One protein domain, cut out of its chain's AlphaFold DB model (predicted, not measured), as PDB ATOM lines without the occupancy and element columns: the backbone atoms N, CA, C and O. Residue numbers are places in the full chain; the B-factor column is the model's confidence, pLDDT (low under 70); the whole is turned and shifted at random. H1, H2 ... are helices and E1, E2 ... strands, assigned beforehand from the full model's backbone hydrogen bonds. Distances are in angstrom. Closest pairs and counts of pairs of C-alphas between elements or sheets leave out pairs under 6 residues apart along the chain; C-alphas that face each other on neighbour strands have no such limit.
ATOM      1  N   SER A  35      62.067  86.903 131.654       48.78
ATOM      2  CA  SER A  35      61.654  85.850 132.591       48.78
ATOM      3  C   SER A  35      62.155  84.450 132.217       48.78
ATOM      4  O   SER A  35      62.169  83.558 133.065       48.78
ATOM      5  N   VAL A  36      62.594  84.241 130.973       56.81
ATOM      6  CA  VAL A  36      63.253  83.002 130.551       56.81
ATOM      7  C   VAL A  36      64.745  83.157 130.822       56.81
ATOM      8  O   VAL A  36      65.396  84.005 130.212       56.81
ATOM      9  N   ALA A  37      65.296  82.340 131.727       61.41
ATOM     10  CA  ALA A  37      66.730  82.322 132.003       61.41
ATOM     11  C   ALA A  37      67.507  82.174 130.685       61.41
ATOM     12  O   ALA A  37      67.452  81.134 130.024       61.41
ATOM     13  N   ARG A  38      68.194  83.246 130.274       70.88
ATOM     14  CA  ARG A  38      68.924  83.277 129.006       70.88
ATOM     15  C   ARG A  38      70.127  82.351 129.137       70.88
ATOM     16  O   ARG A  38      70.943  82.549 130.037       70.88
ATOM     17  N   PRO A  39      70.270  81.336 128.275       77.38
ATOM     18  CA  PRO A  39      71.433  80.480 128.360       77.38
ATOM     19  C   PRO A  39      72.651  81.258 127.871       77.38
ATOM     20  O   PRO A  39      72.572  82.040 126.918       77.38
ATOM     21  N   ARG A  40      73.794  80.998 128.495       82.25
ATOM     22  CA  ARG A  40      75.062  81.601 128.105       82.25
ATOM     23  C   ARG A  40      75.466  81.067 126.734       82.25
ATOM     24  O   ARG A  40      75.654  79.858 126.549       82.25
ATOM     25  N   LEU A  41      75.581  81.958 125.758       80.88
ATOM     26  CA  LEU A  41      75.945  81.622 124.387       80.88
ATOM     27  C   LEU A  41      77.460  81.742 124.244       80.88
ATOM     28  O   LEU A  41      78.016  82.823 124.381       80.88
ATOM     29  N   VAL A  42      78.142  80.639 123.959       82.25
ATOM     30  CA  VAL A  42      79.589  80.621 123.724       82.25
ATOM     31  C   VAL A  42      79.850  80.291 122.262       82.25
ATOM     32  O   VAL A  42      79.677  79.157 121.813       82.25
ATOM     33  N   VAL A  43      80.298  81.283 121.505       80.94
ATOM     34  CA  VAL A  43      80.584  81.146 120.080       80.94
ATOM     35  C   VAL A  43      82.087  81.017 119.895       80.94
ATOM     36  O   VAL A  43      82.848  81.957 120.104       80.94
ATOM     37  N   VAL A  44      82.527  79.831 119.487       80.94
ATOM     38  CA  VAL A  44      83.911  79.571 119.099       80.94
ATOM     39  C   VAL A  44      84.030  79.830 117.602       80.94
ATOM     40  O   VAL A  44      83.726  78.961 116.774       80.94
ATOM     41  N   VAL A  45      84.466  81.039 117.260       78.81
ATOM     42  CA  VAL A  45      84.690  81.465 115.877       78.81
ATOM     43  C   VAL A  45      86.156  81.273 115.530       78.81
ATOM     44  O   VAL A  45      87.062  81.521 116.324       78.81
ATOM     45  N   SER A  46      86.422  80.820 114.315       78.75
ATOM     46  CA  SER A  46      87.783  80.775 113.804       78.75
ATOM     47  C   SER A  46      87.798  81.127 112.331       78.75
ATOM     48  O   SER A  46      87.099  80.503 111.542       78.75
ATOM     49  N   SER A  47      88.651  82.074 111.950       74.44
ATOM     50  CA  SER A  47      88.751  82.581 110.573       74.44
ATOM     51  C   SER A  47      89.215  81.533 109.559       74.44
ATOM     52  O   SER A  47      89.099  81.729 108.355       74.44
ATOM     53  N   ALA A  48      89.758  80.409 110.036       79.44
ATOM     54  CA  ALA A  48      90.303  79.353 109.198       79.44
ATOM     55  C   ALA A  48      90.197  77.958 109.845       79.44
ATOM     56  O   ALA A  48      90.041  77.832 111.064       79.44
ATOM     57  N   PRO A  49      90.314  76.863 109.069       84.25
ATOM     58  CA  PRO A  49      90.498  75.531 109.640       84.25
ATOM     59  C   PRO A  49      91.835  75.407 110.394       84.25
ATOM     60  O   PRO A  49      92.739  76.218 110.244       84.25
ATOM     61  N   ARG A  50      91.987  74.318 111.165       86.50
ATOM     62  CA  ARG A  50      93.228  73.944 111.891       86.50
ATOM     63  C   ARG A  50      93.625  74.859 113.058       86.50
ATOM     64  O   ARG A  50      94.707  74.693 113.609       86.50
ATOM     65  N   SER A  51      92.738  75.733 113.512       89.00
ATOM     66  CA  SER A  51      92.945  76.608 114.676       89.00
ATOM     67  C   SER A  51      92.854  75.936 116.050       89.00
ATOM     68  O   SER A  51      93.106  76.583 117.054       89.00
ATOM     69  N   GLY A  52      92.437  74.668 116.127       89.81
ATOM     70  CA  GLY A  52      92.102  74.025 117.408       89.81
ATOM     71  C   GLY A  52      90.661  74.279 117.878       89.81
ATOM     72  O   GLY A  52      90.246  73.728 118.891       89.81
ATOM     73  N   SER A  53      89.854  75.008 117.100       91.31
ATOM     74  CA  SER A  53      88.439  75.304 117.405       91.31
ATOM     75  C   SER A  53      87.581  74.075 117.719       91.31
ATOM     76  O   SER A  53      86.695  74.146 118.563       91.31
ATOM     77  N   SER A  54      87.846  72.931 117.083       89.69
ATOM     78  CA  SER A  54      87.157  71.670 117.395       89.69
ATOM     79  C   SER A  54      87.487  71.137 118.793       89.69
ATOM     80  O   SER A  54      86.583  70.683 119.485       89.69
ATOM     81  N   PHE A  55      88.755  71.212 119.208       91.12
ATOM     82  CA  PHE A  55      89.181  70.807 120.549       91.12
ATOM     83  C   PHE A  55      88.565  71.729 121.602       91.12
ATOM     84  O   PHE A  55      87.909  71.251 122.523       91.12
ATOM     85  N   LEU A  56      88.686  73.047 121.409       91.69
ATOM     86  CA  LEU A  56      88.133  74.025 122.343       91.69
ATOM     87  C   LEU A  56      86.606  73.919 122.449       91.69
ATOM     88  O   LEU A  56      86.075  73.896 123.553       91.69
ATOM     89  N   GLY A  57      85.888  73.798 121.329       91.06
ATOM     90  CA  GLY A  57      84.433  73.633 121.359       91.06
ATOM     91  C   GLY A  57      84.004  72.368 122.109       91.06
ATOM     92  O   GLY A  57      83.068  72.407 122.905       91.06
ATOM     93  N   GLN A  58      84.732  71.262 121.934       88.69
ATOM     94  CA  GLN A  58      84.474  70.036 122.682       88.69
ATOM     95  C   GLN A  58      84.757  70.203 124.183       88.69
ATOM     96  O   GLN A  58      83.942  69.764 124.996       88.69
ATOM     97  N   LEU A  59      85.853  70.871 124.548       90.31
ATOM     98  CA  LEU A  59      86.211  71.168 125.936       90.31
ATOM     99  C   LEU A  59      85.160  72.054 126.623       90.31
ATOM    100  O   LEU A  59      84.688  71.722 127.709       90.31
ATOM    101  N   MET A  60      84.727  73.128 125.961       89.44
ATOM    102  CA  MET A  60      83.695  74.042 126.467       89.44
ATOM    103  C   MET A  60      82.326  73.368 126.603       89.44
ATOM    104  O   MET A  60      81.519  73.758 127.439       89.44
ATOM    105  N   SER A  61      82.073  72.316 125.822       89.00
ATOM    106  CA  SER A  61      80.874  71.479 125.941       89.00
ATOM    107  C   SER A  61      80.984  70.369 126.998       89.00
ATOM    108  O   SER A  61      80.189  69.422 127.003       89.00
ATOM    109  N   SER A  62      82.005  70.396 127.858       88.06
ATOM    110  CA  SER A  62      82.149  69.428 128.950       88.06
ATOM    111  C   SER A  62      81.042  69.502 130.018       88.06
ATOM    112  O   SER A  62      80.634  68.416 130.446       88.06
ATOM    113  N   PRO A  63      80.483  70.676 130.401       87.19
ATOM    114  CA  PRO A  63      79.408  70.743 131.390       87.19
ATOM    115  C   PRO A  63      78.152  69.981 130.946       87.19
ATOM    116  O   PRO A  63      77.810  69.951 129.765       87.19
ATOM    117  N   ARG A  64      77.423  69.380 131.898       80.88
ATOM    118  CA  ARG A  64      76.216  68.576 131.603       80.88
ATOM    119  C   ARG A  64      75.075  69.398 130.994       80.88
ATOM    120  O   ARG A  64      74.335  68.869 130.176       80.88
ATOM    121  N   GLY A  65      74.975  70.675 131.362       83.44
ATOM    122  CA  GLY A  65      74.006  71.628 130.814       83.44
ATOM    123  C   GLY A  65      74.446  72.300 129.511       83.44
ATOM    124  O   GLY A  65      73.840  73.299 129.137       83.44
ATOM    125  N   ALA A  66      75.504  71.811 128.848       86.25
ATOM    126  CA  ALA A  66      76.002  72.385 127.603       86.25
ATOM    127  C   ALA A  66      75.512  71.621 126.364       86.25
ATOM    128  O   ALA A  66      75.687  70.405 126.240       86.25
ATOM    129  N   LEU A  67      74.978  72.363 125.399       87.62
ATOM    130  CA  LEU A  67      74.685  71.887 124.053       87.62
ATOM    131  C   LEU A  67      75.820  72.264 123.099       87.62
ATOM    132  O   LEU A  67      76.308  73.391 123.156       87.62
ATOM    133  N   TYR A  68      76.227  71.354 122.206       89.62
ATOM    134  CA  TYR A  68      77.320  71.619 121.265       89.62
ATOM    135  C   TYR A  68      76.916  71.477 119.798       89.62
ATOM    136  O   TYR A  68      76.710  70.360 119.311       89.62
ATOM    137  N   PHE A  69      76.920  72.615 119.102       90.25
ATOM    138  CA  PHE A  69      76.790  72.732 117.656       90.25
ATOM    139  C   PHE A  69      78.176  72.768 116.994       90.25
ATOM    140  O   PHE A  69      78.891  73.774 117.030       90.25
ATOM    141  N   PHE A  70      78.574  71.663 116.378       89.62
ATOM    142  CA  PHE A  70      79.836  71.502 115.668       89.62
ATOM    143  C   PHE A  70      79.664  71.810 114.181       89.62
ATOM    144  O   PHE A  70      79.076  71.033 113.440       89.62
ATOM    145  N   GLU A  71      80.227  72.930 113.722       87.69
ATOM    146  CA  GLU A  71      80.205  73.327 112.308       87.69
ATOM    147  C   GLU A  71      78.803  73.262 111.660       87.69
ATOM    148  O   GLU A  71      78.655  72.647 110.598       87.69
ATOM    149  N   PRO A  72      77.772  73.903 112.248       86.94
ATOM    150  CA  PRO A  72      76.405  73.860 111.717       86.94
ATOM    151  C   PRO A  72      76.315  74.306 110.253       86.94
ATOM    152  O   PRO A  72      75.530  73.779 109.471       86.94
ATOM    153  N   PHE A  73      77.201  75.214 109.843       85.00
ATOM    154  CA  PHE A  73      77.231  75.765 108.495       85.00
ATOM    155  C   PHE A  73      77.970  74.891 107.479       85.00
ATOM    156  O   PHE A  73      78.313  75.362 106.394       85.00
ATOM    157  N   TRP A  74      78.285  73.630 107.798       80.12
ATOM    158  CA  TRP A  74      79.190  72.843 106.962       80.12
ATOM    159  C   TRP A  74      78.706  72.641 105.522       80.12
ATOM    160  O   TRP A  74      79.510  72.689 104.583       80.12
ATOM    161  N   PHE A  75      77.392  72.513 105.371       76.12
ATOM    162  CA  PHE A  75      76.668  72.283 104.121       76.12
ATOM    163  C   PHE A  75      76.636  73.508 103.207       76.12
ATOM    164  O   PHE A  75      76.535  73.372 101.992       76.12
ATOM    165  N   TYR A  76      76.875  74.696 103.758       73.25
ATOM    166  CA  TYR A  76      76.980  75.935 102.995       73.25
ATOM    167  C   TYR A  76      78.287  76.068 102.194       73.25
ATOM    168  O   TYR A  76      78.537  77.093 101.562       73.25
ATOM    169  N   LYS A  77      79.142  75.032 102.182       65.12
ATOM    170  CA  LYS A  77      80.431  75.023 101.467       65.12
ATOM    171  C   LYS A  77      80.299  75.428  99.992       65.12
ATOM    172  O   LYS A  77      81.215  76.049  99.465       65.12
ATOM    173  N   HIS A  78      79.197  75.069  99.336       58.75
ATOM    174  CA  HIS A  78      78.966  75.391  97.926       58.75
ATOM    175  C   HIS A  78      78.584  76.861  97.709       58.75
ATOM    176  O   HIS A  78      78.981  77.445  96.707       58.75
ATOM    177  N   LEU A  79      77.900  77.474  98.678       56.28
ATOM    178  CA  LEU A  79      77.440  78.862  98.611       56.28
ATOM    179  C   LEU A  79      78.579  79.854  98.878       56.28
ATOM    180  O   LEU A  79      78.712  80.831  98.158       56.28
ATOM    181  N   ASN A  80      79.487  79.536  99.805       52.97
ATOM    182  CA  ASN A  80      80.679  80.356 100.081       52.97
ATOM    183  C   ASN A  80      81.704  80.393  98.917       52.97
ATOM    184  O   ASN A  80      82.650  81.176  98.931       52.97
ATOM    185  N   ASN A  81      81.568  79.509  97.923       54.56
ATOM    186  CA  ASN A  81      82.484  79.424  96.781       54.56
ATOM    187  C   ASN A  81      82.006  80.206  95.550       54.56
ATOM    188  O   ASN A  81      82.828  80.478  94.672       54.56
ATOM    189  N   ASN A  82      80.714  80.542  95.483       48.88
ATOM    190  CA  ASN A  82      80.098  81.224  94.351       48.88
ATOM    191  C   ASN A  82      79.908  82.711  94.695       48.88
ATOM    192  O   ASN A  82      79.538  83.065  95.806       48.88
ATOM    193  N   LYS A  83      80.236  83.579  93.738       46.06
ATOM    194  CA  LYS A  83      80.627  84.995  93.875       46.06
ATOM    195  C   LYS A  83      79.571  85.999  94.402       46.06
ATOM    196  O   LYS A  83      79.747  87.192  94.196       46.06
ATOM    197  N   THR A  84      78.524  85.586  95.115       49.00
ATOM    198  CA  THR A  84      77.603  86.514  95.803       49.00
ATOM    199  C   THR A  84      77.616  86.256  97.310       49.00
ATOM    200  O   THR A  84      76.877  85.438  97.848       49.00
ATOM    201  N   ALA A  85      78.502  86.968  98.014       55.22
ATOM    202  CA  ALA A  85      78.681  86.822  99.460       55.22
ATOM    203  C   ALA A  85      77.472  87.326 100.274       55.22
ATOM    204  O   ALA A  85      77.196  86.786 101.342       55.22
ATOM    205  N   ALA A  86      76.723  88.318  99.775       55.94
ATOM    206  CA  ALA A  86      75.648  88.962 100.536       55.94
ATOM    207  C   ALA A  86      74.456  88.031 100.862       55.94
ATOM    208  O   ALA A  86      74.116  87.935 102.043       55.94
ATOM    209  N   PRO A  87      73.875  87.264  99.911       62.41
ATOM    210  CA  PRO A  87      72.821  86.298 100.234       62.41
ATOM    211  C   PRO A  87      73.283  85.215 101.219       62.41
ATOM    212  O   PRO A  87      72.534  84.827 102.109       62.41
ATOM    213  N   TYR A  88      74.535  84.758 101.103       72.75
ATOM    214  CA  TYR A  88      75.095  83.755 102.010       72.75
ATOM    215  C   TYR A  88      75.272  84.291 103.434       72.75
ATOM    216  O   TYR A  88      74.889  83.624 104.394       72.75
ATOM    217  N   ASN A  89      75.827  85.497 103.568       73.25
ATOM    218  CA  ASN A  89      75.997  86.157 104.858       73.25
ATOM    219  C   ASN A  89      74.642  86.372 105.528       73.25
ATOM    220  O   ASN A  89      74.506  86.080 106.717       73.25
ATOM    221  N   TYR A  90      73.641  86.777 104.731       76.69
ATOM    222  CA  TYR A  90      72.270  86.947 105.187       76.69
ATOM    223  C   TYR A  90      71.720  85.679 105.858       76.69
ATOM    224  O   TYR A  90      71.330  85.651 107.028       76.69
ATOM    225  N   THR A  91      71.746  84.585 105.100       82.56
ATOM    226  CA  THR A  91      71.251  83.294 105.566       82.56
ATOM    227  C   THR A  91      72.060  82.774 106.753       82.56
ATOM    228  O   THR A  91      71.481  82.256 107.702       82.56
ATOM    229  N   ALA A  92      73.385  82.938 106.746       83.69
ATOM    230  CA  ALA A  92      74.233  82.422 107.810       83.69
ATOM    231  C   ALA A  92      74.013  83.144 109.147       83.69
ATOM    232  O   ALA A  92      73.995  82.475 110.180       83.69
ATOM    233  N   ALA A  93      73.822  84.469 109.151       85.81
ATOM    234  CA  ALA A  93      73.497  85.175 110.388       85.81
ATOM    235  C   ALA A  93      72.078  84.827 110.865       85.81
ATOM    236  O   ALA A  93      71.902  84.518 112.038       85.81
ATOM    237  N   SER A  94      71.084  84.766 109.968       87.44
ATOM    238  CA  SER A  94      69.721  84.354 110.340       87.44
ATOM    239  C   SER A  94      69.690  82.951 110.962       87.44
ATOM    240  O   SER A  94      69.064  82.739 111.998       87.44
ATOM    241  N   ASP A  95      70.401  81.991 110.374       89.06
ATOM    242  CA  ASP A  95      70.522  80.639 110.923       89.06
ATOM    243  C   ASP A  95      71.300  80.627 112.245       89.06
ATOM    244  O   ASP A  95      70.948  79.889 113.165       89.06
ATOM    245  N   LEU A  96      72.347  81.449 112.375       89.62
ATOM    246  CA  LEU A  96      73.093  81.581 113.625       89.62
ATOM    247  C   LEU A  96      72.199  82.126 114.745       89.62
ATOM    248  O   LEU A  96      72.226  81.591 115.853       89.62
ATOM    249  N   TYR A  97      71.358  83.114 114.440       90.00
ATOM    250  CA  TYR A  97      70.347  83.628 115.356       90.00
ATOM    251  C   TYR A  97      69.340  82.539 115.752       90.00
ATOM    252  O   TYR A  97      69.104  82.325 116.937       90.00
ATOM    253  N   ASN A  98      68.820  81.764 114.796       90.38
ATOM    254  CA  ASN A  98      67.911  80.649 115.085       90.38
ATOM    255  C   ASN A  98      68.551  79.579 115.994       90.38
ATOM    256  O   ASN A  98      67.889  79.015 116.867       90.38
ATOM    257  N   LEU A  99      69.860  79.332 115.867       89.88
ATOM    258  CA  LEU A  99      70.606  78.487 116.809       89.88
ATOM    259  C   LEU A  99      70.741  79.152 118.194       89.88
ATOM    260  O   LEU A  99      70.587  78.480 119.218       89.88
ATOM    261  N   PHE A 100      70.980  80.469 118.240       89.62
ATOM    262  CA  PHE A 100      70.994  81.281 119.464       89.62
ATOM    263  C   PHE A 100      69.632  81.440 120.126       89.62
ATOM    264  O   PHE A 100      69.576  81.828 121.286       89.62
ATOM    265  N   THR A 101      68.529  81.092 119.481       88.12
ATOM    266  CA  THR A 101      67.188  81.164 120.086       88.12
ATOM    267  C   THR A 101      66.504  79.805 120.177       88.12
ATOM    268  O   THR A 101      65.411  79.704 120.718       88.12
ATOM    269  N   CYS A 102      67.173  78.737 119.722       87.81
ATOM    270  CA  CYS A 102      66.596  77.398 119.601       87.81
ATOM    271  C   CYS A 102      65.342  77.351 118.709       87.81
ATOM    272  O   CYS A 102      64.563  76.405 118.814       87.81
ATOM    273  N   ASN A 103      65.164  78.312 117.795       89.00
ATOM    274  CA  ASN A 103      64.128  78.252 116.767       89.00
ATOM    275  C   ASN A 103      64.557  77.281 115.666       89.00
ATOM    276  O   ASN A 103      64.939  77.669 114.559       89.00
ATOM    277  N   LEU A 104      64.563  75.988 115.999       85.88
ATOM    278  CA  LEU A 104      65.065  75.002 115.066       85.88
ATOM    279  C   LEU A 104      64.166  74.915 113.854       85.88
ATOM    280  O   LEU A 104      64.724  74.728 112.798       85.88
ATOM    281  N   ASP A 105      62.847  75.095 113.947       85.75
ATOM    282  CA  ASP A 105      61.916  74.970 112.815       85.75
ATOM    283  C   ASP A 105      62.184  75.947 111.668       85.75
ATOM    284  O   ASP A 105      62.016  75.560 110.514       85.75
ATOM    285  N   ALA A 106      62.746  77.119 111.959       88.06
ATOM    286  CA  ALA A 106      63.202  78.063 110.942       88.06
ATOM    287  C   ALA A 106      64.518  77.659 110.242       88.06
ATOM    288  O   ALA A 106      64.864  78.238 109.214       88.06
ATOM    289  N   LEU A 107      65.263  76.675 110.766       86.50
ATOM    290  CA  LEU A 107      66.506  76.206 110.149       86.50
ATOM    291  C   LEU A 107      66.241  75.295 108.942       86.50
ATOM    292  O   LEU A 107      65.304  74.488 108.962       86.50
ATOM    293  N   PRO A 108      67.135  75.286 107.939       84.25
ATOM    294  CA  PRO A 108      67.009  74.392 106.797       84.25
ATOM    295  C   PRO A 108      66.885  72.906 107.195       84.25
ATOM    296  O   PRO A 108      67.470  72.477 108.201       84.25
ATOM    297  N   PRO A 109      66.193  72.068 106.393       78.25
ATOM    298  CA  PRO A 109      65.952  70.655 106.707       78.25
ATOM    299  C   PRO A 109      67.216  69.870 107.078       78.25
ATOM    300  O   PRO A 109      67.183  69.055 108.000       78.25
ATOM    301  N   MET A 110      68.352  70.200 106.454       76.38
ATOM    302  CA  MET A 110      69.659  69.580 106.701       76.38
ATOM    303  C   MET A 110      70.104  69.604 108.171       76.38
ATOM    304  O   MET A 110      70.764  68.665 108.612       76.38
ATOM    305  N   PHE A 111      69.693  70.599 108.966       76.31
ATOM    306  CA  PHE A 111      69.981  70.655 110.408       76.31
ATOM    307  C   PHE A 111      69.305  69.533 111.202       76.31
ATOM    308  O   PHE A 111      69.776  69.132 112.272       76.31
ATOM    309  N   ALA A 112      68.218  69.005 110.647       69.75
ATOM    310  CA  ALA A 112      67.437  67.910 111.180       69.75
ATOM    311  C   ALA A 112      67.520  66.651 110.298       69.75
ATOM    312  O   ALA A 112      66.740  65.732 110.506       69.75
ATOM    313  N   GLU A 113      68.455  66.524 109.364       70.75
ATOM    314  CA  GLU A 113      68.622  65.276 108.614       70.75
ATOM    315  C   GLU A 113      69.557  64.313 109.352       70.75
ATOM    316  O   GLU A 113      70.646  64.697 109.780       70.75
ATOM    317  N   ARG A 114      69.181  63.031 109.471       67.81
ATOM    318  CA  ARG A 114      69.965  62.004 110.195       67.81
ATOM    319  C   ARG A 114      71.435  61.957 109.767       67.81
ATOM    320  O   ARG A 114      72.311  61.866 110.624       67.81
ATOM    321  N   ARG A 115      71.695  62.055 108.458       66.94
ATOM    322  CA  ARG A 115      73.047  62.038 107.871       66.94
ATOM    323  C   ARG A 115      73.947  63.177 108.365       66.94
ATOM    324  O   ARG A 115      75.161  63.016 108.417       66.94
ATOM    325  N   HIS A 116      73.348  64.289 108.785       70.06
ATOM    326  CA  HIS A 116      74.043  65.522 109.158       70.06
ATOM    327  C   HIS A 116      73.987  65.794 110.660       70.06
ATOM    328  O   HIS A 116      74.894  66.411 111.215       70.06
ATOM    329  N   ARG A 117      72.970  65.264 111.354       66.00
ATOM    330  CA  ARG A 117      72.765  65.451 112.796       66.00
ATOM    331  C   ARG A 117      73.960  65.014 113.636       66.00
ATOM    332  O   ARG A 117      74.347  65.755 114.525       66.00
ATOM    333  N   GLY A 118      74.572  63.864 113.348       61.59
ATOM    334  CA  GLY A 118      75.750  63.389 114.096       61.59
ATOM    335  C   GLY A 118      77.009  64.238 113.882       61.59
ATOM    336  O   GLY A 118      77.962  64.162 114.659       61.59
ATOM    337  N   PHE A 119      77.019  65.053 112.824       61.09
ATOM    338  CA  PHE A 119      78.085  66.004 112.553       61.09
ATOM    339  C   PHE A 119      77.823  67.343 113.246       61.09
ATOM    340  O   PHE A 119      78.729  67.844 113.903       61.09
ATOM    341  N   ILE A 120      76.598  67.873 113.142       67.06
ATOM    342  CA  ILE A 120      76.204  69.174 113.705       67.06
ATOM    343  C   ILE A 120      76.045  69.102 115.221       67.06
ATOM    344  O   ILE A 120      76.451  70.011 115.929       67.06
ATOM    345  N   TRP A 121      75.478  68.023 115.742       68.31
ATOM    346  CA  TRP A 121      75.190  67.869 117.157       68.31
ATOM    347  C   TRP A 121      76.161  66.829 117.718       68.31
ATOM    348  O   TRP A 121      76.126  65.656 117.354       68.31
ATOM    349  N   ARG A 122      77.096  67.248 118.570       66.88
ATOM    350  CA  ARG A 122      78.106  66.332 119.151       66.88
ATOM    351  C   ARG A 122      77.764  65.886 120.570       66.88
ATOM    352  O   ARG A 122      78.269  64.869 121.040       66.88
ATOM    353  N   LYS A 123      76.868  66.618 121.226       62.81
ATOM    354  CA  LYS A 123      76.209  66.281 122.491       62.81
ATOM    355  C   LYS A 123      74.787  66.841 122.440       62.81
ATOM    356  O   LYS A 123      74.629  67.894 121.824       62.81
ATOM    357  N   PRO A 124      73.786  66.187 123.058       54.03
ATOM    358  CA  PRO A 124      73.847  65.025 123.957       54.03
ATOM    359  C   PRO A 124      73.612  63.662 123.270       54.03
ATOM    360  O   PRO A 124      73.262  63.577 122.095       54.03
ATOM    361  N   LYS A 125      73.782  62.562 124.030       55.59
ATOM    362  CA  LYS A 125      73.643  61.151 123.580       55.59
ATOM    363  C   LYS A 125      72.272  60.808 122.950       55.59
ATOM    364  O   LYS A 125      72.158  59.759 122.317       55.59
ATOM    365  N   VAL A 126      71.268  61.682 123.093       56.38
ATOM    366  CA  VAL A 126      69.920  61.592 122.492       56.38
ATOM    367  C   VAL A 126      69.957  61.428 120.970       56.38
ATOM    368  O   VAL A 126      69.115  60.739 120.410       56.38
ATOM    369  N   LEU A 127      70.984  61.952 120.298       57.47
ATOM    370  CA  LEU A 127      71.127  61.884 118.836       57.47
ATOM    371  C   LEU A 127      71.249  60.462 118.268       57.47
ATOM    372  O   LEU A 127      71.163  60.280 117.056       57.47
ATOM    373  N   LYS A 128      71.444  59.451 119.125       57.94
ATOM    374  CA  LYS A 128      71.417  58.038 118.724       57.94
ATOM    375  C   LYS A 128      70.017  57.546 118.329       57.94
ATOM    376  O   LYS A 128      69.920  56.562 117.604       57.94
ATOM    377  N   ARG A 129      68.944  58.206 118.780       61.50
ATOM    378  CA  ARG A 129      67.548  57.918 118.403       61.50
ATOM    379  C   ARG A 129      67.046  59.088 117.580       61.50
ATOM    380  O   ARG A 129      67.001  60.156 118.154       61.50
ATOM    381  N   ASN A 130      66.703  58.921 116.296       68.69
ATOM    382  CA  ASN A 130      66.251  60.001 115.396       68.69
ATOM    383  C   ASN A 130      65.196  60.917 116.057       68.69
ATOM    384  O   ASN A 130      64.010  60.598 115.972       68.69
ATOM    385  N   PRO A 131      65.566  62.056 116.677       74.06
ATOM    386  CA  PRO A 131      64.569  62.833 117.405       74.06
ATOM    387  C   PRO A 131      63.741  63.675 116.423       74.06
ATOM    388  O   PRO A 131      64.213  64.008 115.328       74.06
ATOM    389  N   SER A 132      62.507  64.023 116.789       79.00
ATOM    390  CA  SER A 132      61.733  65.035 116.059       79.00
ATOM    391  C   SER A 132      62.362  66.424 116.249       79.00
ATOM    392  O   SER A 132      63.167  66.632 117.160       79.00
ATOM    393  N   ARG A 133      62.004  67.395 115.397       80.12
ATOM    394  CA  ARG A 133      62.470  68.786 115.558       80.12
ATOM    395  C   ARG A 133      62.004  69.381 116.881       80.12
ATOM    396  O   ARG A 133      62.831  69.907 117.610       80.12
ATOM    397  N   ALA A 134      60.744  69.153 117.250       82.31
ATOM    398  CA  ALA A 134      60.198  69.546 118.547       82.31
ATOM    399  C   ALA A 134      61.028  69.004 119.726       82.31
ATOM    400  O   ALA A 134      61.334  69.737 120.664       82.31
ATOM    401  N   HIS A 135      61.469  67.742 119.655       81.38
ATOM    402  CA  HIS A 135      62.332  67.164 120.685       81.38
ATOM    403  C   HIS A 135      63.711  67.843 120.727       81.38
ATOM    404  O   HIS A 135      64.227  68.121 121.807       81.38
ATOM    405  N   LEU A 136      64.316  68.134 119.569       81.44
ATOM    406  CA  LEU A 136      65.583  68.873 119.503       81.44
ATOM    407  C   LEU A 136      65.446  70.304 120.043       81.44
ATOM    408  O   LEU A 136      66.345  70.773 120.736       81.44
ATOM    409  N   THR A 137      64.328  70.975 119.761       85.56
ATOM    410  CA  THR A 137      64.015  72.318 120.267       85.56
ATOM    411  C   THR A 137      63.876  72.300 121.784       85.56
ATOM    412  O   THR A 137      64.563  73.058 122.462       85.56
ATOM    413  N   SER A 138      63.074  71.380 122.331       84.38
ATOM    414  CA  SER A 138      62.911  71.203 123.781       84.38
ATOM    415  C   SER A 138      64.249  70.943 124.477       84.38
ATOM    416  O   SER A 138      64.586  71.595 125.464       84.38
ATOM    417  N   LEU A 139      65.066  70.059 123.905       82.62
ATOM    418  CA  LEU A 139      66.403  69.783 124.404       82.62
ATOM    419  C   LEU A 139      67.308  71.023 124.359       82.62
ATOM    420  O   LEU A 139      68.018  71.288 125.324       82.62
ATOM    421  N   CYS A 140      67.279  71.791 123.270       85.38
ATOM    422  CA  CYS A 140      68.054  73.022 123.136       85.38
ATOM    423  C   CYS A 140      67.666  74.059 124.194       85.38
ATOM    424  O   CYS A 140      68.543  74.593 124.875       85.38
ATOM    425  N   LEU A 141      66.364  74.260 124.395       87.00
ATOM    426  CA  LEU A 141      65.821  75.162 125.411       87.00
ATOM    427  C   LEU A 141      66.129  74.699 126.844       87.00
ATOM    428  O   LEU A 141      66.252  75.529 127.735       87.00
ATOM    429  N   SER A 142      66.307  73.393 127.071       84.81
ATOM    430  CA  SER A 142      66.655  72.848 128.394       84.81
ATOM    431  C   SER A 142      68.114  73.085 128.815       84.81
ATOM    432  O   SER A 142      68.474  72.839 129.966       84.81
ATOM    433  N   THR A 143      68.981  73.524 127.893       85.31
ATOM    434  CA  THR A 143      70.415  73.722 128.168       85.31
ATOM    435  C   THR A 143      70.733  75.139 128.619       85.31
ATOM    436  O   THR A 143      70.247  76.105 128.042       85.31
ATOM    437  N   SER A 144      71.600  75.273 129.625       87.12
ATOM    438  CA  SER A 144      72.034  76.566 130.168       87.12
ATOM    439  C   SER A 144      73.239  77.158 129.437       87.12
ATOM    440  O   SER A 144      73.513  78.350 129.569       87.12
ATOM    441  N   ILE A 145      73.966  76.346 128.664       89.44
ATOM    442  CA  ILE A 145      75.124  76.774 127.876       89.44
ATOM    443  C   ILE A 145      74.962  76.257 126.452       89.44
ATOM    444  O   ILE A 145      74.730  75.068 126.235       89.44
ATOM    445  N   ARG A 146      75.150  77.124 125.459       90.81
ATOM    446  CA  ARG A 146      75.172  76.714 124.049       90.81
ATOM    447  C   ARG A 146      76.514  77.054 123.443       90.81
ATOM    448  O   ARG A 146      76.882  78.217 123.346       90.81
ATOM    449  N   VAL A 147      77.237  76.021 123.035       93.12
ATOM    450  CA  VAL A 147      78.533  76.138 122.377       93.12
ATOM    451  C   VAL A 147      78.324  75.994 120.877       93.12
ATOM    452  O   VAL A 147      77.839  74.961 120.415       93.12
ATOM    453  N   ILE A 148      78.715  77.002 120.100       93.56
ATOM    454  CA  ILE A 148      78.667  76.953 118.635       93.56
ATOM    455  C   ILE A 148      80.074  77.101 118.094       93.56
ATOM    456  O   ILE A 148      80.709  78.133 118.273       93.56
ATOM    457  N   LYS A 149      80.569  76.071 117.411       93.31
ATOM    458  CA  LYS A 149      81.861  76.116 116.728       93.31
ATOM    459  C   LYS A 149      81.645  76.331 115.243       93.31
ATOM    460  O   LYS A 149      80.972  75.520 114.608       93.31
ATOM    461  N   THR A 150      82.272  77.355 114.674       90.12
ATOM    462  CA  THR A 150      82.144  77.654 113.245       90.12
ATOM    463  C   THR A 150      83.415  78.249 112.638       90.12
ATOM    464  O   THR A 150      84.143  78.991 113.299       90.12
ATOM    465  N   ILE A 151      83.685  77.910 111.372       86.56
ATOM    466  CA  ILE A 151      84.784  78.477 110.568       86.56
ATOM    467  C   ILE A 151      84.340  79.019 109.203       86.56
ATOM    468  O   ILE A 151      85.187  79.326 108.368       86.56
ATOM    469  N   ARG A 152      83.031  79.024 108.914       83.06
ATOM    470  CA  ARG A 152      82.495  79.338 107.577       83.06
ATOM    471  C   ARG A 152      81.852  80.719 107.491       83.06
ATOM    472  O   ARG A 152      82.386  81.519 106.727       83.06
ATOM    473  N   PRO A 153      80.779  81.034 108.246       84.62
ATOM    474  CA  PRO A 153      80.425  82.420 108.489       84.62
ATOM    475  C   PRO A 153      81.632  83.100 109.116       84.62
ATOM    476  O   PRO A 153      82.128  82.701 110.172       84.62
ATOM    477  N   ARG A 154      82.139  84.076 108.383       84.06
ATOM    478  CA  ARG A 154      83.259  84.909 108.784       84.06
ATOM    479  C   ARG A 154      82.786  85.876 109.848       84.06
ATOM    480  O   ARG A 154      81.642  86.318 109.776       84.06
ATOM    481  N   LEU A 155      83.649  86.201 110.806       85.81
ATOM    482  CA  LEU A 155      83.284  87.107 111.895       85.81
ATOM    483  C   LEU A 155      82.784  88.440 111.334       85.81
ATOM    484  O   LEU A 155      81.704  88.880 111.707       85.81
ATOM    485  N   ALA A 156      83.515  89.002 110.367       83.50
ATOM    486  CA  ALA A 156      83.145  90.248 109.699       83.50
ATOM    487  C   ALA A 156      81.744  90.209 109.057       83.50
ATOM    488  O   ALA A 156      81.077  91.231 108.959       83.50
ATOM    489  N   ASN A 157      81.265  89.026 108.662       82.69
ATOM    490  CA  ASN A 157      79.994  88.863 107.958       82.69
ATOM    491  C   ASN A 157      78.796  88.682 108.899       82.69
ATOM    492  O   ASN A 157      77.658  88.816 108.459       82.69
ATOM    493  N   VAL A 158      79.038  88.326 110.162       86.31
ATOM    494  CA  VAL A 158      77.992  88.126 111.181       86.31
ATOM    495  C   VAL A 158      78.130  89.107 112.345       86.31
ATOM    496  O   VAL A 158      77.468  88.944 113.366       86.31
ATOM    497  N   LEU A 159      78.982  90.121 112.196       86.38
ATOM    498  CA  LEU A 159      79.294  91.094 113.233       86.38
ATOM    499  C   LEU A 159      78.047  91.786 113.820       86.38
ATOM    500  O   LEU A 159      77.927  91.754 115.042       86.38
ATOM    501  N   PRO A 160      77.066  92.273 113.026       86.50
ATOM    502  CA  PRO A 160      75.878  92.930 113.587       86.50
ATOM    503  C   PRO A 160      75.090  92.033 114.553       86.50
ATOM    504  O   PRO A 160      74.654  92.461 115.616       86.50
ATOM    505  N   LEU A 161      74.972  90.740 114.230       86.38
ATOM    506  CA  LEU A 161      74.332  89.754 115.103       86.38
ATOM    507  C   LEU A 161      75.139  89.509 116.387       86.38
ATOM    508  O   LEU A 161      74.572  89.220 117.435       86.38
ATOM    509  N   LEU A 162      76.466  89.581 116.309       86.19
ATOM    510  CA  LEU A 162      77.356  89.381 117.450       86.19
ATOM    511  C   LEU A 162      77.454  90.623 118.349       86.19
ATOM    512  O   LEU A 162      77.844  90.500 119.511       86.19
ATOM    513  N   GLU A 163      77.093  91.802 117.849       85.50
ATOM    514  CA  GLU A 163      77.054  93.061 118.603       85.50
ATOM    515  C   GLU A 163      75.783  93.222 119.446       85.50
ATOM    516  O   GLU A 163      75.810  93.942 120.445       85.50
ATOM    517  N   ARG A 164      74.718  92.484 119.111       84.94
ATOM    518  CA  ARG A 164      73.453  92.449 119.853       84.94
ATOM    519  C   ARG A 164      73.643  92.187 121.350       84.94
ATOM    520  O   ARG A 164      74.297  91.227 121.759       84.94
ATOM    521  N   THR A 165      73.023  93.034 122.165       83.12
ATOM    522  CA  THR A 165      73.081  92.998 123.637       83.12
ATOM    523  C   THR A 165      71.883  92.288 124.266       83.12
ATOM    524  O   THR A 165      71.902  91.965 125.453       83.12
ATOM    525  N   ASP A 166      70.851  91.972 123.479       83.06
ATOM    526  CA  ASP A 166      69.706  91.168 123.913       83.06
ATOM    527  C   ASP A 166      70.043  89.668 124.049       83.06
ATOM    528  O   ASP A 166      69.242  88.887 124.564       83.06
ATOM    529  N   LEU A 167      71.258  89.266 123.671       84.50
ATOM    530  CA  LEU A 167      71.785  87.908 123.780       84.50
ATOM    531  C   LEU A 167      73.054  87.898 124.668       84.50
ATOM    532  O   LEU A 167      73.950  88.713 124.460       84.50
ATOM    533  N   ASP A 168      73.203  86.954 125.616       88.81
ATOM    534  CA  ASP A 168      74.465  86.776 126.387       88.81
ATOM    535  C   ASP A 168      75.498  85.998 125.554       88.81
ATOM    536  O   ASP A 168      75.816  84.838 125.831       88.81
ATOM    537  N   VAL A 169      75.971  86.630 124.475       90.38
ATOM    538  CA  VAL A 169      76.959  86.082 123.540       90.38
ATOM    539  C   VAL A 169      78.376  86.397 124.006       90.38
ATOM    540  O   VAL A 169      78.773  87.557 124.105       90.38
ATOM    541  N   ARG A 170      79.161  85.339 124.228       92.31
ATOM    542  CA  ARG A 170      80.608  85.358 124.470       92.31
ATOM    543  C   ARG A 170      81.325  84.737 123.284       92.31
ATOM    544  O   ARG A 170      81.002  83.620 122.878       92.31
ATOM    545  N   ILE A 171      82.311  85.434 122.740       92.94
ATOM    546  CA  ILE A 171      82.984  85.047 121.505       92.94
ATOM    547  C   ILE A 171      84.431  84.724 121.815       92.94
ATOM    548  O   ILE A 171      85.168  85.556 122.337       92.94
ATOM    549  N   ILE A 172      84.843  83.513 121.454       93.69
ATOM    550  CA  ILE A 172      86.242  83.109 121.479       93.69
ATOM    551  C   ILE A 172      86.719  83.020 120.037       93.69
ATOM    552  O   ILE A 172      86.275  82.147 119.286       93.69
ATOM    553  N   HIS A 173      87.628  83.911 119.652       93.50
ATOM    554  CA  HIS A 173      88.179  83.961 118.302       93.50
ATOM    555  C   HIS A 173      89.577  83.389 118.264       93.50
ATOM    556  O   HIS A 173      90.523  83.951 118.818       93.50
ATOM    557  N   LEU A 174      89.698  82.245 117.598       92.81
ATOM    558  CA  LEU A 174      90.975  81.571 117.430       92.81
ATOM    559  C   LEU A 174      91.613  81.992 116.111       92.81
ATOM    560  O   LEU A 174      91.083  81.707 115.033       92.81
ATOM    561  N   VAL A 175      92.794  82.597 116.203       90.38
ATOM    562  CA  VAL A 175      93.614  82.973 115.051       90.38
ATOM    563  C   VAL A 175      94.932  82.219 115.124       90.38
ATOM    564  O   VAL A 175      95.713  82.384 116.060       90.38
ATOM    565  N   ARG A 176      95.181  81.371 114.129       88.88
ATOM    566  CA  ARG A 176      96.436  80.627 113.976       88.88
ATOM    567  C   ARG A 176      97.285  81.265 112.881       88.88
ATOM    568  O   ARG A 176      96.742  81.889 111.973       88.88
ATOM    569  N   ASP A 177      98.594  81.051 112.956       88.44
ATOM    570  CA  ASP A 177      99.549  81.433 111.923       88.44
ATOM    571  C   ASP A 177      99.064  81.027 110.512       88.44
ATOM    572  O   ASP A 177      98.829  79.832 110.262       88.44
ATOM    573  N   PRO A 178      98.900  81.994 109.587       88.38
ATOM    574  CA  PRO A 178      98.368  81.754 108.247       88.38
ATOM    575  C   PRO A 178      99.243  80.802 107.430       88.38
ATOM    576  O   PRO A 178      98.711  80.047 106.620       88.38
ATOM    577  N   ARG A 179     100.560  80.759 107.673       88.06
ATOM    578  CA  ARG A 179     101.485  79.862 106.963       88.06
ATOM    579  C   ARG A 179     101.244  78.416 107.366       88.06
ATOM    580  O   ARG A 179     101.135  77.539 106.516       88.06
ATOM    581  N   ALA A 180     101.069  78.167 108.665       88.44
ATOM    582  CA  ALA A 180     100.740  76.836 109.172       88.44
ATOM    583  C   ALA A 180      99.377  76.348 108.648       88.44
ATOM    584  O   ALA A 180      99.213  75.169 108.325       88.44
ATOM    585  N   ILE A 181      98.400  77.254 108.542       89.25
ATOM    586  CA  ILE A 181      97.098  76.956 107.937       89.25
ATOM    587  C   ILE A 181      97.271  76.626 106.450       89.25
ATOM    588  O   ILE A 181      96.797  75.579 106.009       89.25
ATOM    589  N   HIS A 182      97.944  77.488 105.683       88.50
ATOM    590  CA  HIS A 182      98.111  77.340 104.236       88.50
ATOM    591  C   HIS A 182      98.875  76.064 103.874       88.50
ATOM    592  O   HIS A 182      98.367  75.270 103.083       88.50
ATOM    593  N   ASN A 183      99.979  75.763 104.563       90.06
ATOM    594  CA  ASN A 183     100.715  74.501 104.408       90.06
ATOM    595  C   ASN A 183      99.815  73.274 104.660       90.06
ATOM    596  O   ASN A 183      99.859  72.275 103.935       90.06
ATOM    597  N   SER A 184      98.913  73.357 105.645       88.44
ATOM    598  CA  SER A 184      97.924  72.302 105.889       88.44
ATOM    599  C   SER A 184      96.814  72.232 104.828       88.44
ATOM    600  O   SER A 184      96.175  71.183 104.708       88.44
ATOM    601  N   LEU A 185      96.519  73.317 104.111       87.06
ATOM    602  CA  LEU A 185      95.529  73.338 103.030       87.06
ATOM    603  C   LEU A 185      96.112  72.808 101.719       87.06
ATOM    604  O   LEU A 185      95.428  72.066 101.016       87.06
ATOM    605  N   VAL A 186      97.362  73.150 101.393       87.25
ATOM    606  CA  VAL A 186      98.043  72.699 100.167       87.25
ATOM    607  C   VAL A 186      98.133  71.174 100.111       87.25
ATOM    608  O   VAL A 186      97.869  70.588  99.063       87.25
ATOM    609  N   SER A 187      98.354  70.523 101.255       85.06
ATOM    610  CA  SER A 187      98.333  69.057 101.388       85.06
ATOM    611  C   SER A 187      96.940  68.415 101.232       85.06
ATOM    612  O   SER A 187      96.825  67.191 101.224       85.06
ATOM    613  N   ARG A 188      95.853  69.194 101.084       80.88
ATOM    614  CA  ARG A 188      94.465  68.700 100.993       80.88
ATOM    615  C   ARG A 188      93.744  69.216  99.746       80.88
ATOM    616  O   ARG A 188      93.110  70.269  99.767       80.88
ATOM    617  N   ARG A 189      93.731  68.412  98.675       68.38
ATOM    618  CA  ARG A 189      93.200  68.783  97.341       68.38
ATOM    619  C   ARG A 189      91.787  69.407  97.330       68.38
ATOM    620  O   ARG A 189      91.560  70.337  96.559       68.38
ATOM    621  N   HIS A 190      90.863  68.954  98.187       72.88
ATOM    622  CA  HIS A 190      89.443  69.372  98.174       72.88
ATOM    623  C   HIS A 190      89.035  70.380  99.269       72.88
ATOM    624  O   HIS A 190      87.852  70.739  99.388       72.88
ATOM    625  N   ALA A 191      89.977  70.810 100.109       70.00
ATOM    626  CA  ALA A 191      89.708  71.746 101.194       70.00
ATOM    627  C   ALA A 191      89.967  73.184 100.725       70.00
ATOM    628  O   ALA A 191      91.072  73.491 100.299       70.00
ATOM    629  N   TRP A 192      88.952  74.054 100.831       76.25
ATOM    630  CA  TRP A 192      89.079  75.506 100.621       76.25
ATOM    631  C   TRP A 192      89.856  75.886  99.342       76.25
ATOM    632  O   TRP A 192      90.904  76.525  99.431       76.25
ATOM    633  N   PRO A 193      89.385  75.478  98.147       79.62
ATOM    634  CA  PRO A 193      90.196  75.482  96.928       79.62
ATOM    635  C   PRO A 193      90.730  76.866  96.538       79.62
ATOM    636  O   PRO A 193      91.851  76.950  96.046       79.62
ATOM    637  N   GLN A 194      89.979  77.942  96.792       82.31
ATOM    638  CA  GLN A 194      90.420  79.313  96.524       82.31
ATOM    639  C   GLN A 194      91.552  79.724  97.471       82.31
ATOM    640  O   GLN A 194      92.610  80.126  97.004       82.31
ATOM    641  N   ARG A 195      91.379  79.532  98.790       84.94
ATOM    642  CA  ARG A 195      92.391  79.872  99.814       84.94
ATOM    643  C   ARG A 195      93.630  78.976  99.731       84.94
ATOM    644  O   ARG A 195      94.724  79.381 100.095       84.94
ATOM    645  N   ARG A 196      93.465  77.747  99.231       84.94
ATOM    646  CA  ARG A 196      94.574  76.840  98.922       84.94
ATOM    647  C   ARG A 196      95.432  77.379  97.774       84.94
ATOM    648  O   ARG A 196      96.651  77.298  97.853       84.94
ATOM    649  N   ARG A 197      94.800  77.885  96.708       85.50
ATOM    650  CA  ARG A 197      95.482  78.418  95.512       85.50
ATOM    651  C   ARG A 197      96.008  79.841  95.704       85.50
ATOM    652  O   ARG A 197      96.978  80.198  95.056       85.50
ATOM    653  N   ASN A 198      95.378  80.629  96.572       86.25
ATOM    654  CA  ASN A 198      95.733  82.017  96.831       86.25
ATOM    655  C   ASN A 198      95.786  82.270  98.349       86.25
ATOM    656  O   ASN A 198      94.750  82.342  99.015       86.25
ATOM    657  N   ALA A 199      97.005  82.389  98.882       86.69
ATOM    658  CA  ALA A 199      97.252  82.637 100.300       86.69
ATOM    659  C   ALA A 199      96.852  84.059 100.738       86.69
ATOM    660  O   ALA A 199      96.495  84.247 101.903       86.69
ATOM    661  N   SER A 200      96.837  85.034  99.822       87.56
ATOM    662  CA  SER A 200      96.408  86.407 100.116       87.56
ATOM    663  C   SER A 200      94.951  86.443 100.559       87.56
ATOM    664  O   SER A 200      94.667  87.044 101.587       87.56
ATOM    665  N   LEU A 201      94.069  85.662  99.918       85.81
ATOM    666  CA  LEU A 201      92.665  85.537 100.336       85.81
ATOM    667  C   LEU A 201      92.530  85.039 101.782       85.81
ATOM    668  O   LEU A 201      91.712  85.543 102.538       85.81
ATOM    669  N   LEU A 202      93.343  84.059 102.202       85.81
ATOM    670  CA  LEU A 202      93.350  83.597 103.599       85.81
ATOM    671  C   LEU A 202      93.792  84.717 104.554       85.81
ATOM    672  O   LEU A 202      93.305  84.816 105.679       85.81
ATOM    673  N   CYS A 203      94.729  85.547 104.113       87.69
ATOM    674  CA  CYS A 203      95.287  86.616 104.918       87.69
ATOM    675  C   CYS A 203      94.421  87.875 104.989       87.69
ATOM    676  O   CYS A 203      94.402  88.542 106.024       87.69
ATOM    677  N   GLU A 204      93.712  88.199 103.917       87.56
ATOM    678  CA  GLU A 204      92.635  89.189 103.885       87.56
ATOM    679  C   GLU A 204      91.497  88.739 104.798       87.56
ATOM    680  O   GLU A 204      91.061  89.498 105.658       87.56
ATOM    681  N   ASP A 205      91.111  87.463 104.702       85.94
ATOM    682  CA  ASP A 205      90.106  86.853 105.563       85.94
ATOM    683  C   ASP A 205      90.482  87.014 107.057       85.94
ATOM    684  O   ASP A 205      89.724  87.558 107.861       85.94
ATOM    685  N   ILE A 206      91.692  86.617 107.456       87.44
ATOM    686  CA  ILE A 206      92.131  86.765 108.854       87.44
ATOM    687  C   ILE A 206      92.171  88.238 109.287       87.44
ATOM    688  O   ILE A 206      91.757  88.548 110.404       87.44
ATOM    689  N   ARG A 207      92.647  89.152 108.432       88.62
ATOM    690  CA  ARG A 207      92.724  90.582 108.766       88.62
ATOM    691  C   ARG A 207      91.352  91.221 108.929       88.62
ATOM    692  O   ARG A 207      91.150  91.906 109.926       88.62
ATOM    693  N   ALA A 208      90.415  90.942 108.028       88.12
ATOM    694  CA  ALA A 208      89.051  91.455 108.114       88.12
ATOM    695  C   ALA A 208      88.350  90.985 109.399       88.12
ATOM    696  O   ALA A 208      87.715  91.783 110.079       88.12
ATOM    697  N   ASP A 209      88.519  89.716 109.794       88.62
ATOM    698  CA  ASP A 209      87.961  89.229 111.064       88.62
ATOM    699  C   ASP A 209      88.656  89.852 112.285       88.62
ATOM    700  O   ASP A 209      88.007  90.151 113.281       88.62
ATOM    701  N   LEU A 210      89.973  90.067 112.230       88.94
ATOM    702  CA  LEU A 210      90.702  90.753 113.300       88.94
ATOM    703  C   LEU A 210      90.295  92.225 113.437       88.94
ATOM    704  O   LEU A 210      90.262  92.728 114.556       88.94
ATOM    705  N   GLN A 211      89.997  92.912 112.338       90.56
ATOM    706  CA  GLN A 211      89.471  94.278 112.361       90.56
ATOM    707  C   GLN A 211      88.041  94.298 112.903       90.56
ATOM    708  O   GLN A 211      87.777  95.011 113.863       90.56
ATOM    709  N   ALA A 212      87.159  93.438 112.383       88.44
ATOM    710  CA  ALA A 212      85.785  93.295 112.867       88.44
ATOM    711  C   ALA A 212      85.719  92.985 114.369       88.44
ATOM    712  O   ALA A 212      84.838  93.462 115.066       88.44
ATOM    713  N   SER A 213      86.678  92.223 114.900       88.88
ATOM    714  CA  SER A 213      86.704  91.931 116.334       88.88
ATOM    715  C   SER A 213      86.886  93.143 117.244       88.88
ATOM    716  O   SER A 213      86.559  93.061 118.423       88.88
ATOM    717  N   GLN A 214      87.416  94.250 116.721       89.25
ATOM    718  CA  GLN A 214      87.709  95.444 117.513       89.25
ATOM    719  C   GLN A 214      86.446  96.218 117.901       89.25
ATOM    720  O   GLN A 214      86.497  96.982 118.857       89.25
ATOM    721  N   SER A 215      85.322  96.013 117.205       87.81
ATOM    722  CA  SER A 215      84.043  96.644 117.556       87.81
ATOM    723  C   SER A 215      83.270  95.880 118.640       87.81
ATOM    724  O   SER A 215      82.310  96.398 119.206       87.81
ATOM    725  N   ILE A 216      83.690  94.657 118.973       86.81
ATOM    726  CA  ILE A 216      83.033  93.832 119.986       86.81
ATOM    727  C   ILE A 216      83.586  94.194 121.367       86.81
ATOM    728  O   ILE A 216      84.797  94.182 121.583       86.81
ATOM    729  N   SER A 217      82.688  94.459 122.321       88.38
ATOM    730  CA  SER A 217      83.055  94.782 123.706       88.38
ATOM    731  C   SER A 217      84.002  93.744 124.318       88.38
ATOM    732  O   SER A 217      83.796  92.531 124.186       88.38
ATOM    733  N   SER A 218      85.024  94.224 125.031       86.81
ATOM    734  CA  SER A 218      86.103  93.402 125.594       86.81
ATOM    735  C   SER A 218      85.621  92.382 126.626       86.81
ATOM    736  O   SER A 218      86.223  91.321 126.755       86.81
ATOM    737  N   ASP A 219      84.510  92.639 127.319       88.38
ATOM    738  CA  ASP A 219      83.920  91.682 128.257       88.38
ATOM    739  C   ASP A 219      83.299  90.473 127.529       88.38
ATOM    740  O   ASP A 219      83.271  89.356 128.055       88.38
ATOM    741  N   ARG A 220      82.815  90.666 126.297       89.38
ATOM    742  CA  ARG A 220      82.185  89.623 125.472       89.38
ATOM    743  C   ARG A 220      83.160  88.944 124.519       89.38
ATOM    744  O   ARG A 220      82.808  87.918 123.937       89.38
ATOM    745  N   TRP A 221      84.372  89.468 124.382       90.81
ATOM    746  CA  TRP A 221      85.361  89.013 123.417       90.81
ATOM    747  C   TRP A 221      86.598  88.389 124.068       90.81
ATOM    748  O   TRP A 221      87.198  88.929 124.990       90.81
ATOM    749  N   THR A 222      87.051  87.257 123.534       91.94
ATOM    750  CA  THR A 222      88.326  86.634 123.900       91.94
ATOM    751  C   THR A 222      89.094  86.244 122.641       91.94
ATOM    752  O   THR A 222      88.782  85.253 121.976       91.94
ATOM    753  N   GLY A 223      90.125  87.021 122.306       87.69
ATOM    754  CA  GLY A 223      91.016  86.735 121.182       87.69
ATOM    755  C   GLY A 223      92.178  85.832 121.593       87.69
ATOM    756  O   GLY A 223      92.963  86.195 122.462       87.69
ATOM    757  N   VAL A 224      92.338  84.686 120.929       85.94
ATOM    758  CA  VAL A 224      93.467  83.766 121.141       85.94
ATOM    759  C   VAL A 224      94.286  83.692 119.861       85.94
ATOM    760  O   VAL A 224      93.829  83.169 118.842       85.94
ATOM    761  N   ARG A 225      95.510  84.226 119.905       83.94
ATOM    762  CA  ARG A 225      96.405  84.304 118.745       83.94
ATOM    763  C   ARG A 225      97.598  83.373 118.929       83.94
ATOM    764  O   ARG A 225      98.379  83.545 119.856       83.94
ATOM    765  N   GLN A 226      97.764  82.422 118.016       79.00
ATOM    766  CA  GLN A 226      98.936  81.551 117.931       79.00
ATOM    767  C   GLN A 226      99.712  81.884 116.651       79.00
ATOM    768  O   GLN A 226      99.521  81.246 115.616       79.00
ATOM    769  N   MET A 227     100.554  82.917 116.725       72.69
ATOM    770  CA  MET A 227     101.406  83.404 115.632       72.69
ATOM    771  C   MET A 227     102.878  83.128 115.953       72.69
ATOM    772  O   MET A 227     103.283  83.297 117.103       72.69
TER     773      MET A 227
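What this domain is: This is residues 35 to 227 of the 262 residues of the protein "Carbohydrate sulfotransferase 5" of Amphibalanus amphitrite (UniProt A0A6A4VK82). A twisted sheet of six strands runs through the domain, with H3, H8 and H11 over one face and H1 alone over the other, making three layers. The short helices H4 to H7 gather near the E3 and E2 side, and H9 and H10 pack by the first residues of H11. The printed part has 193 residues with eleven named helices and six named strands, in the order E1 H1 E2 H2 H3 H4 H5 E3 H6 H7 E4 H8 E5 H9 H10 H11 E6; the class is mixed, helices and strands. The mixed sheet runs E3 E2 E4 E1 E5 E6, and the whole is compact, with a radius of gyration of the C-alphas of 16.3 A and spans of 45 by 37 by 31 A.

Where its parts are: E1, residues 40 to 46, begins at C-alpha 40 (75.062, 81.601, 128.105) and is 19.2 A long. H1 is residues 53 to 60, E2 66 to 70 and H2 72 to 78. H3, residues 85 to 101, is 24.3 A long. H4 is 109 to 112, H5 114 to 120, E3 121 to 123, H6 125 to 128, H7 133 to 141, E4 145 to 150 and H8 155 to 163. E5, 169 to 176, spans 22.4 A. H9 is 178 to 186, H10 193 to 197; H11, 199 to 215, spans 25.9 A. E6, 221 to 226, ends at C-alpha 226 (98.936, 81.551, 117.931).

How they stand to each other: E3 and E2 are antiparallel, N 122 to O 68 at 3.2 A; the other neighbours are parallel, for instance E4 and E1, N 42 to O 146 at 2.8 A, and E5 and E6, N 222 to O 171 at 2.8 A. E1, H1, E2 and E4, H8, E5 are split strand-helix-strand units, with another strand between the two, and right-handed crossovers; E5, H9 H10 H11, E6 is a strand-helix-strand unit of parallel neighbours. H1 is over E4 at a height over the sheet of 6.7 A. H8 touches H3, closest C-alphas Ala 93 and Val 158, 5.4 A. Residues 208 to 215 of H11 touch H8, closest C-alphas Ala 156 and Asp 209, 5.1 A, at a shallow tilt of 15 degrees. H9 touches H10, closest C-alphas Leu 185 and Arg 196, 5.5 A. H2, H5 and H7 only graze the sheet; H4 and H6 are not on it. Every O i to N i+4 pair is within hydrogen-bond range in H1, H3, H7, H9 and H10; H2 has 0 of 3 but 2 of 4 O i to N i+3, H5 1 of 3 but 2 of 4, H8 3 of 5, H11 11 of 13, and H4 and H6 are too short.

The domain as a whole: The farthest C-alphas, of Ser 35 and Ser 187, are 51.0 A apart. The printed part has no cut and no long link. Mean pLDDT of the printed part is 81.1, with 32 residues under 70, among them 77 to 87 and 117 to 130.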